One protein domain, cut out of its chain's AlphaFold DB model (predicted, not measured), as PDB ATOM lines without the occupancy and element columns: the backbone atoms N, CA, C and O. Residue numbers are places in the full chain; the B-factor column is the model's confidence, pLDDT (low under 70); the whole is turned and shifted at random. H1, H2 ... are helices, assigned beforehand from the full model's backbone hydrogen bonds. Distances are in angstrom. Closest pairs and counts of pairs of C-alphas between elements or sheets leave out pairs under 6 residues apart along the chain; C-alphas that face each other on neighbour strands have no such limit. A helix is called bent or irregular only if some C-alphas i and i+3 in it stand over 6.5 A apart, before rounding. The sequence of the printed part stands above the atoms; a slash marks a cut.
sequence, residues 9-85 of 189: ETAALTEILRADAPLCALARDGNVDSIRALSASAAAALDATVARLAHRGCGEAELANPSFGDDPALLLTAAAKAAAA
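This is residues 9 to 85 of the 189 residues of an uncharacterized protein of Mycobacterium ulcerans str. Harvey (UniProt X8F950). Five helices make a small cluster: H1 to H4 fold back and forth so that H4 comes back beside H1, and H5 crosses H1 and H2, with its residues 72 to 76 next to H4. The link from H4 to H5, residues 54 to 71, loops out at one end of the cluster. The printed part has 77 residues, with five named helices in the order H1 H2 H3 H4 H5 and no named strand; the class is all helix. It is compact, with a radius of gyration of the C-alphas of 11.6 A, and its outline of 35 by 23 by 20 A is only just elongated.

H4, residues 40 to 53, is the longest helix at 19.7 A and begins at C-alpha 40 (406.394, 581.373, 395.271). H3 is residues 32 to 38, and H2 residues 21 to 28. H1, residues 9 to 19, spans 17.6 A from C-alpha 9 (413.950, 592.189, 382.876); it is irregular, C-alphas 9 and 12 being 7.4 A apart. H5, residues 72 to 84, spans 18.6 A and ends at C-alpha 84 (415.323, 599.920, 398.000).

H5 is the hub. It touches H2 at a steep tilt of 46 degrees, closest at the C-alphas of Arg 28 and Thr 77, 4.7 A. With residues 79 to 84 alone it touches H1, closest at the C-alphas of Arg 18 and Ala 83, 4.8 A. H4 touches H1 at a shallow tilt of 23 degrees, opposite ways, closest at the C-alphas of Leu 13 and Ala 45, 5.3 A. H2 and H3 form a helical hairpin, closest at the C-alphas of Leu 23 and Ile 35, 6.8 A. H1 and H3 are apart. Every O i to N i+4 pair is within hydrogen-bond range in H2, H3 and H5; in H1 6 of 7 are, in H4 9 of 10.

The C-alphas farthest apart, of Ala 19 and Leu 63, are 35.3 A apart. The printed part has no cut. The link from H4 to H5 is long. No printed residue is under 70 in pLDDT.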
ATOM      1  N   GLU A   9     414.123 593.630 382.669       94.63
ATOM      2  CA  GLU A   9     413.950 592.189 382.876       94.63
ATOM      3  C   GLU A   9     413.833 591.823 384.373       94.63
ATOM      4  O   GLU A   9     413.221 590.811 384.725       94.63
ATOM      5  N   THR A  10     414.368 592.666 385.266       95.14
ATOM      6  CA  THR A  10     414.266 592.542 386.736       95.14
ATOM      7  C   THR A  10     413.091 593.317 387.340       95.14
ATOM      8  O   THR A  10     412.850 593.208 388.543       95.14
ATOM      9  N   ALA A  11     412.335 594.085 386.546       94.77
ATOM     10  CA  ALA A  11     411.303 594.991 387.051       94.77
ATOM     11  C   ALA A  11     410.228 594.279 387.889       94.77
ATOM     12  O   ALA A  11     409.900 594.740 388.978       94.77
ATOM     13  N   ALA A  12     409.722 593.130 387.426       95.47
ATOM     14  CA  ALA A  12     408.698 592.371 388.148       95.47
ATOM     15  C   ALA A  12     409.204 591.870 389.513       95.47
ATOM     16  O   ALA A  12     408.548 592.089 390.528       95.47
ATOM     17  N   LEU A  13     410.402 591.272 389.545       97.38
ATOM     18  CA  LEU A  13     411.049 590.845 390.789       97.38
ATOM     19  C   LEU A  13     411.268 592.040 391.729       97.38
ATOM     20  O   LEU A  13     410.963 591.966 392.914       97.38
ATOM     21  N   THR A  14     411.728 593.165 391.185       96.88
ATOM     22  CA  THR A  14     411.961 594.401 391.942       96.88
ATOM     23  C   THR A  14     410.675 594.937 392.579       96.88
ATOM     24  O   THR A  14     410.709 595.385 393.722       96.88
ATOM     25  N   GLU A  15     409.535 594.893 391.882       96.80
ATOM     26  CA  GLU A  15     408.249 595.315 392.456       96.80
ATOM     27  C   GLU A  15     407.759 594.374 393.560       96.80
ATOM     28  O   GLU A  15     407.273 594.860 394.581       96.80
ATOM     29  N   ILE A  16     407.939 593.056 393.403       97.47
ATOM     30  CA  ILE A  16     407.606 592.080 394.452       97.47
ATOM     31  C   ILE A  16     408.440 592.355 395.708       97.47
ATOM     32  O   ILE A  16     407.886 592.505 396.792       97.47
ATOM     33  N   LEU A  17     409.762 592.498 395.557       97.51
ATOM     34  CA  LEU A  17     410.657 592.801 396.676       97.51
ATOM     35  C   LEU A  17     410.328 594.153 397.316       97.51
ATOM     36  O   LEU A  17     410.384 594.298 398.530       97.51
ATOM     37  N   ARG A  18     409.949 595.164 396.530       95.99
ATOM     38  CA  ARG A  18     409.584 596.473 397.083       95.99
ATOM     39  C   ARG A  18     408.307 596.420 397.926       95.99
ATOM     40  O   ARG A  18     408.175 597.213 398.857       95.99
ATOM     41  N   ALA A  19     407.374 595.531 397.597       96.48
ATOM     42  CA  ALA A  19     406.124 595.370 398.332       96.48
ATOM     43  C   ALA A  19     406.293 594.616 399.666       96.48
ATOM     44  O   ALA A  19     405.415 594.717 400.522       96.48
ATOM     45  N   ASP A  20     407.404 593.901 399.861       96.42
ATOM     46  CA  ASP A  20     407.643 593.037 401.019       96.42
ATOM     47  C   ASP A  20     409.033 593.307 401.625       96.42
ATOM     48  O   ASP A  20     410.068 592.845 401.138       96.42
ATOM     49  N   ALA A  21     409.067 594.102 402.700       95.37
ATOM     50  CA  ALA A  21     410.313 594.521 403.341       95.37
ATOM     51  C   ALA A  21     411.132 593.355 403.943       95.37
ATOM     52  O   ALA A  21     412.351 593.346 403.725       95.37
ATOM     53  N   PRO A  22     410.531 592.374 404.653       96.06
ATOM     54  CA  PRO A  22     411.222 591.142 405.040       96.06
ATOM     55  C   PRO A  22     411.838 590.396 403.853       96.06
ATOM     56  O   PRO A  22     413.016 590.039 403.892       96.06
ATOM     57  N   LEU A  23     411.083 590.220 402.766       96.85
ATOM     58  CA  LEU A  23     411.571 589.524 401.578       96.85
ATOM     59  C   LEU A  23     412.717 590.286 400.896       96.85
ATOM     60  O   LEU A  23     413.706 589.690 400.475       96.85
ATOM     61  N   CYS A  24     412.639 591.618 400.850       97.26
ATOM     62  CA  CYS A  24     413.719 592.482 400.372       97.26
ATOM     63  C   CYS A  24     414.988 592.383 401.232       97.26
ATOM     64  O   CYS A  24     416.093 592.506 400.706       97.26
ATOM     65  N   ALA A  25     414.854 592.175 402.546       97.12
ATOM     66  CA  ALA A  25     416.001 591.951 403.424       97.12
ATOM     67  C   ALA A  25     416.703 590.630 403.095       97.12
ATOM     68  O   ALA A  25     417.900 590.642 402.830       97.12
ATOM     69  N   LEU A  26     415.944 589.540 402.974       97.34
ATOM     70  CA  LEU A  26     416.480 588.240 402.556       97.34
ATOM     71  C   LEU A  26     417.148 588.303 401.178       97.34
ATOM     72  O   LEU A  26     418.190 587.692 400.953       97.34
ATOM     73  N   ALA A  27     416.567 589.076 400.259       97.70
ATOM     74  CA  ALA A  27     417.120 589.271 398.928       97.70
ATOM     75  C   ALA A  27     418.448 590.050 398.933       97.70
ATOM     76  O   ALA A  27     419.322 589.757 398.120       97.70
ATOM     77  N   ARG A  28     418.629 591.012 399.849       97.33
ATOM     78  CA  ARG A  28     419.909 591.724 400.033       97.33
ATOM     79  C   ARG A  28     421.021 590.813 400.543       97.33
ATOM     80  O   ARG A  28     422.169 591.030 400.174       97.33
ATOM     81  N   ASP A  29     420.664 589.803 401.328       96.76
ATOM     82  CA  ASP A  29     421.601 588.801 401.838       96.76
ATOM     83  C   ASP A  29     421.868 587.675 400.819       96.76
ATOM     84  O   ASP A  29     422.593 586.730 401.117       96.76
ATOM     85  N   GLY A  30     421.269 587.740 399.621       96.62
ATOM     86  CA  GLY A  30     421.427 586.718 398.585       96.62
ATOM     87  C   GLY A  30     420.767 585.375 398.926       96.62
ATOM     88  O   GLY A  30     421.115 584.354 398.341       96.62
ATOM     89  N   ASN A  31     419.811 585.344 399.861       96.96
ATOM     90  CA  ASN A  31     419.246 584.104 400.396       96.96
ATOM     91  C   ASN A  31     418.158 583.507 399.480       96.96
ATOM     92  O   ASN A  31     416.959 583.590 399.761       96.96
ATOM     93  N   VAL A  32     418.589 582.911 398.365       97.22
ATOM     94  CA  VAL A  32     417.714 582.317 397.337       97.22
ATOM     95  C   VAL A  32     416.787 581.243 397.919       97.22
ATOM     96  O   VAL A  32     415.603 581.216 397.581       97.22
ATOM     97  N   ASP A  33     417.283 580.401 398.828       97.57
ATOM     98  CA  ASP A  33     416.492 579.320 399.427       97.57
ATOM     99  C   ASP A  33     415.330 579.855 400.271       97.57
ATOM    100  O   ASP A  33     414.202 579.370 400.160       97.57
ATOM    101  N   SER A  34     415.561 580.915 401.051       96.97
ATOM    102  CA  SER A  34     414.492 581.544 401.837       96.97
ATOM    103  C   SER A  34     413.470 582.247 400.949       96.97
ATOM    104  O   SER A  34     412.275 582.174 401.230       96.97
ATOM    105  N   ILE A  35     413.899 582.876 399.847       97.47
ATOM    106  CA  ILE A  35     412.964 583.428 398.853       97.47
ATOM    107  C   ILE A  35     412.068 582.318 398.294       97.47
ATOM    108  O   ILE A  35     410.847 582.480 398.257       97.47
ATOM    109  N   ARG A  36     412.659 581.179 397.908       97.11
ATOM    110  CA  ARG A  36     411.933 580.017 397.375       97.11
ATOM    111  C   ARG A  36     410.950 579.419 398.374       97.11
ATOM    112  O   ARG A  36     409.852 579.039 397.977       97.11
ATOM    113  N   ALA A  37     411.314 579.375 399.653       97.16
ATOM    114  CA  ALA A  37     410.456 578.845 400.707       97.16
ATOM    115  C   ALA A  37     409.293 579.783 401.078       97.16
ATOM    116  O   ALA A  37     408.202 579.310 401.388       97.16
ATOM    117  N   LEU A  38     409.516 581.101 401.067       96.90
ATOM    118  CA  LEU A  38     408.565 582.077 401.614       96.90
ATOM    119  C   LEU A  38     407.668 582.729 400.561       96.90
ATOM    120  O   LEU A  38     406.569 583.172 400.890       96.90
ATOM    121  N   SER A  39     408.115 582.820 399.307       97.36
ATOM    122  CA  SER A  39     407.376 583.525 398.261       97.36
ATOM    123  C   SER A  39     407.500 582.832 396.910       97.36
ATOM    124  O   SER A  39     408.437 583.057 396.144       97.36
ATOM    125  N   ALA A  40     406.483 582.035 396.571       97.35
ATOM    126  CA  ALA A  40     406.394 581.373 395.271       97.35
ATOM    127  C   ALA A  40     406.402 582.372 394.099       97.35
ATOM    128  O   ALA A  40     406.964 582.084 393.045       97.35
ATOM    129  N   SER A  41     405.817 583.564 394.273       97.36
ATOM    130  CA  SER A  41     405.807 584.601 393.235       97.36
ATOM    131  C   SER A  41     407.187 585.221 393.022       97.36
ATOM    132  O   SER A  41     407.595 585.407 391.875       97.36
ATOM    133  N   ALA A  42     407.934 585.503 394.095       97.60
ATOM    134  CA  ALA A  42     409.302 586.004 393.983       97.60
ATOM    135  C   ALA A  42     410.248 584.943 393.420       97.60
ATOM    136  O   ALA A  42     411.074 585.264 392.571       97.60
ATOM    137  N   ALA A  43     410.086 583.686 393.834       97.87
ATOM    138  CA  ALA A  43     410.828 582.554 393.291       97.87
ATOM    139  C   ALA A  43     410.603 582.407 391.780       97.87
ATOM    140  O   ALA A  43     411.560 582.419 391.012       97.87
ATOM    141  N   ALA A  44     409.339 582.386 391.341       98.23
ATOM    142  CA  ALA A  44     408.998 582.301 389.925       98.23
ATOM    143  C   ALA A  44     409.534 583.499 389.125       98.23
ATOM    144  O   ALA A  44     410.029 583.330 388.011       98.23
ATOM    145  N   ALA A  45     409.471 584.711 389.687       98.10
ATOM    146  CA  ALA A  45     410.033 585.899 389.052       98.10
ATOM    147  C   ALA A  45     411.565 585.829 388.945       98.10
ATOM    148  O   ALA A  45     412.110 586.181 387.898       98.10
ATOM    149  N   LEU A  46     412.253 585.353 389.989       98.13
ATOM    150  CA  LEU A  46     413.699 585.141 389.983       98.13
ATOM    151  C   LEU A  46     414.091 584.124 388.911       98.13
ATOM    152  O   LEU A  46     414.891 584.455 388.040       98.13
ATOM    153  N   ASP A  47     413.483 582.938 388.921       97.91
ATOM    154  CA  ASP A  47     413.798 581.868 387.974       97.91
ATOM    155  C   ASP A  47     413.527 582.314 386.522       97.91
ATOM    156  O   ASP A  47     414.357 582.113 385.634       97.91
ATOM    157  N   ALA A  48     412.417 583.023 386.273       97.81
ATOM    158  CA  ALA A  48     412.103 583.572 384.952       97.81
ATOM    159  C   ALA A  48     413.100 584.649 384.491       97.81
ATOM    160  O   ALA A  48     413.348 584.801 383.290       97.81
ATOM    161  N   THR A  49     413.649 585.451 385.405       97.55
ATOM    162  CA  THR A  49     414.668 586.450 385.062       97.55
ATOM    163  C   THR A  49     416.044 585.809 384.876       97.55
ATOM    164  O   THR A  49     416.720 586.153 383.907       97.55
ATOM    165  N   VAL A  50     416.430 584.826 385.700       97.45
ATOM    166  CA  VAL A  50     417.654 584.028 385.496       97.45
ATOM    167  C   VAL A  50     417.611 583.340 384.135       97.45
ATOM    168  O   VAL A  50     418.566 583.460 383.380       97.45
ATOM    169  N   ALA A  51     416.488 582.736 383.740       96.89
ATOM    170  CA  ALA A  51     416.361 582.096 382.427       96.89
ATOM    171  C   ALA A  51     416.631 583.054 381.246       96.89
ATOM    172  O   ALA A  51     417.148 582.641 380.208       96.89
ATOM    173  N   ARG A  52     416.308 584.346 381.388       96.01
ATOM    174  CA  ARG A  52     416.511 585.367 380.340       96.01
ATOM    175  C   ARG A  52     417.887 586.027 380.383       96.01
ATOM    176  O   ARG A  52     418.355 586.498 379.341       96.01
ATOM    177  N   LEU A  53     418.491 586.097 381.569       96.31
ATOM    178  CA  LEU A  53     419.726 586.830 381.858       96.31
ATOM    179  C   LEU A  53     420.865 585.931 382.352       96.31
ATOM    180  O   LEU A  53     421.836 586.449 382.893       96.31
ATOM    181  N   ALA A  54     420.778 584.613 382.179       96.49
ATOM    182  CA  ALA A  54     421.760 583.670 382.716       96.49
ATOM    183  C   ALA A  54     423.188 583.967 382.230       96.49
ATOM    184  O   ALA A  54     424.150 583.714 382.949       96.49
ATOM    185  N   HIS A  55     423.315 584.542 381.029       96.47
ATOM    186  CA  HIS A  55     424.566 584.977 380.408       96.47
ATOM    187  C   HIS A  55     425.102 586.311 380.934       96.47
ATOM    188  O   HIS A  55     426.245 586.648 380.649       96.47
ATOM    189  N   ARG A  56     424.298 587.082 381.673       95.65
ATOM    190  CA  ARG A  56     424.660 588.413 382.173       95.65
ATOM    191  C   ARG A  56     425.296 588.345 383.555       95.65
ATOM    192  O   ARG A  56     425.075 587.390 384.294       95.65
ATOM    193  N   GLY A  57     426.046 589.376 383.925       93.20
ATOM    194  CA  GLY A  57     426.662 589.476 385.248       93.20
ATOM    195  C   GLY A  57     427.615 590.660 385.390       93.20
ATOM    196  O   GLY A  57     427.865 591.417 384.449       93.20
ATOM    197  N   CYS A  58     428.166 590.841 386.589       91.12
ATOM    198  CA  CYS A  58     429.219 591.829 386.800       91.12
ATOM    199  C   CYS A  58     430.517 591.361 386.134       91.12
ATOM    200  O   CYS A  58     430.978 590.252 386.378       91.12
ATOM    201  N   GLY A  59     431.112 592.217 385.299       91.73
ATOM    202  CA  GLY A  59     432.333 591.865 384.573       91.73
ATOM    203  C   GLY A  59     432.132 590.727 383.568       91.73
ATOM    204  O   GLY A  59     433.053 589.951 383.356       91.73
ATOM    205  N   GLU A  60     430.950 590.646 382.950       93.58
ATOM    206  CA  GLU A  60     430.513 589.591 382.014       93.58
ATOM    207  C   GLU A  60     431.402 589.366 380.776       93.58
ATOM    208  O   GLU A  60     431.240 588.369 380.077       93.58
ATOM    209  N   ALA A  61     432.348 590.266 380.497       92.40
ATOM    210  CA  ALA A  61     433.340 590.082 379.437       92.40
ATOM    211  C   ALA A  61     434.499 589.146 379.843       92.40
ATOM    212  O   ALA A  61     435.161 588.587 378.972       92.40
ATOM    213  N   GLU A  62     434.753 588.979 381.141       94.11
ATOM    214  CA  GLU A  62     435.752 588.045 381.662       94.11
ATOM    215  C   GLU A  62     435.093 586.682 381.887       94.11
ATOM    216  O   GLU A  62     434.183 586.549 382.705       94.11
ATOM    217  N   LEU A  63     435.565 585.662 381.166       95.32
ATOM    218  CA  LEU A  63     434.967 584.322 381.150       95.32
ATOM    219  C   LEU A  63     434.967 583.649 382.526       95.32
ATOM    220  O   LEU A  63     434.113 582.803 382.783       95.32
ATOM    221  N   ALA A  64     435.917 584.012 383.390       94.08
ATOM    222  CA  ALA A  64     436.017 583.484 384.745       94.08
ATOM    223  C   ALA A  64     435.032 584.121 385.741       94.08
ATOM    224  O   ALA A  64     434.891 583.610 386.851       94.08
ATOM    225  N   ASN A  65     434.389 585.244 385.401       94.41
ATOM    226  CA  ASN A  65     433.456 585.890 386.319       94.41
ATOM    227  C   ASN A  65     432.112 585.143 386.352       94.41
ATOM    228  O   ASN A  65     431.622 584.719 385.300       94.41
ATOM    229  N   PRO A  66     431.486 585.006 387.536       93.97
ATOM    230  CA  PRO A  66     430.196 584.343 387.657       93.97
ATOM    231  C   PRO A  66     429.108 585.140 386.936       93.97
ATOM    232  O   PRO A  66     428.976 586.356 387.107       93.97
ATOM    233  N   SER A  67     428.300 584.441 386.142       95.49
ATOM    234  CA  SER A  67     427.080 584.996 385.563       95.49
ATOM    235  C   SER A  67     425.878 584.752 386.485       95.49
ATOM    236  O   SER A  67     425.938 583.944 387.409       95.49
ATOM    237  N   PHE A  68     424.746 585.413 386.238       96.10
ATOM    238  CA  PHE A  68     423.514 585.185 387.008       96.10
ATOM    239  C   PHE A  68     422.992 583.748 386.892       96.10
ATOM    240  O   PHE A  68     422.236 583.299 387.747       96.10
ATOM    241  N   GLY A  69     423.372 583.039 385.824       95.99
ATOM    242  CA  GLY A  69     423.108 581.610 385.673       95.99
ATOM    243  C   GLY A  69     423.967 580.730 386.582       95.99
ATOM    244  O   GLY A  69     423.501 579.665 386.973       95.99
ATOM    245  N   ASP A  70     425.183 581.166 386.930       95.25
ATOM    246  CA  ASP A  70     426.043 580.450 387.882       95.25
ATOM    247  C   ASP A  70     425.606 580.721 389.324       95.25
ATOM    248  O   ASP A  70     425.552 579.803 390.139       95.25
ATOM    249  N   ASP A  71     425.280 581.982 389.626       96.12
ATOM    250  CA  ASP A  71     424.848 582.415 390.952       96.12
ATOM    251  C   ASP A  71     423.626 583.356 390.880       96.12
ATOM    252  O   ASP A  71     423.761 584.578 390.708       96.12
ATOM    253  N   PRO A  72     422.404 582.811 391.051       97.39
ATOM    254  CA  PRO A  72     421.179 583.601 391.133       97.39
ATOM    255  C   PRO A  72     421.156 584.618 392.286       97.39
ATOM    256  O   PRO A  72     420.403 585.595 392.210       97.39
ATOM    257  N   ALA A  73     421.968 584.437 393.339       97.40
ATOM    258  CA  ALA A  73     422.030 585.365 394.467       97.40
ATOM    259  C   ALA A  73     422.547 586.749 394.044       97.40
ATOM    260  O   ALA A  73     422.104 587.769 394.582       97.40
ATOM    261  N   LEU A  74     423.414 586.816 393.025       95.88
ATOM    262  CA  LEU A  74     423.895 588.078 392.452       95.88
ATOM    263  C   LEU A  74     422.751 588.897 391.838       95.88
ATOM    264  O   LEU A  74     422.634 590.101 392.085       95.88
ATOM    265  N   LEU A  75     421.877 588.242 391.067       96.08
ATOM    266  CA  LEU A  75     420.703 588.879 390.468       96.08
ATOM    267  C   LEU A  75     419.714 589.327 391.549       96.08
ATOM    268  O   LEU A  75     419.174 590.433 391.480       96.08
ATOM    269  N   LEU A  76     419.503 588.477 392.554       96.96
ATOM    270  CA  LEU A  76     418.618 588.750 393.680       96.96
ATOM    271  C   LEU A  76     419.082 589.980 394.477       96.96
ATOM    272  O   LEU A  76     418.289 590.889 394.728       96.96
ATOM    273  N   THR A  77     420.380 590.062 394.775       96.88
ATOM    274  CA  THR A  77     420.995 591.197 395.479       96.88
ATOM    275  C   THR A  77     420.867 592.488 394.665       96.88
ATOM    276  O   THR A  77     420.523 593.548 395.202       96.88
ATOM    277  N   ALA A  78     421.080 592.415 393.345       94.54
ATOM    278  CA  ALA A  78     420.904 593.553 392.445       94.54
ATOM    279  C   ALA A  78     419.443 594.040 392.401       94.54
ATOM    280  O   ALA A  78     419.192 595.247 392.494       94.54
ATOM    281  N   ALA A  79     418.475 593.122 392.324       95.77
ATOM    282  CA  ALA A  79     417.050 593.449 392.359       95.77
ATOM    283  C   ALA A  79     416.636 594.063 393.706       95.77
ATOM    284  O   ALA A  79     415.887 595.040 393.738       95.77
ATOM    285  N   ALA A  80     417.172 593.563 394.822       96.90
ATOM    286  CA  ALA A  80     416.906 594.109 396.150       96.90
ATOM    287  C   ALA A  80     417.453 595.539 396.309       96.90
ATOM    288  O   ALA A  80     416.772 596.423 396.839       96.90
ATOM    289  N   LYS A  81     418.650 595.808 395.770       95.30
ATOM    290  CA  LYS A  81     419.215 597.165 395.700       95.30
ATOM    291  C   LYS A  81     418.323 598.106 394.881       95.30
ATOM    292  O   LYS A  81     418.070 599.231 395.309       95.30
ATOM    293  N   ALA A  82     417.806 597.648 393.740       93.95
ATOM    294  CA  ALA A  82     416.866 598.417 392.919       93.95
ATOM    295  C   ALA A  82     415.502 598.629 393.609       93.95
ATOM    296  O   ALA A  82     414.859 599.667 393.429       93.95
ATOM    297  N   ALA A  83     415.055 597.674 394.428       95.51
ATOM    298  CA  ALA A  83     413.809 597.771 395.183       95.51
ATOM    299  C   ALA A  83     413.896 598.846 396.276       95.51
ATOM    300  O   ALA A  83     412.949 599.620 396.433       95.51
ATOM    301  N   ALA A  84     415.040 598.928 396.963       93.65
ATOM    302  CA  ALA A  84     415.323 599.920 398.000       93.65
ATOM    303  C   ALA A  84     415.591 601.336 397.451       93.65
ATOM    304  O   ALA A  84     415.460 602.317 398.185       93.65
ATOM    305  N   ALA A  85     415.966 601.463 396.175       91.56
ATOM    306  CA  ALA A  85     416.211 602.760 395.558       91.56
ATOM    307  C   ALA A  85     414.909 603.590 395.437       91.56
ATOM    308  O   ALA A  85     413.853 603.040 395.097       91.56
TER     309      ALA A  85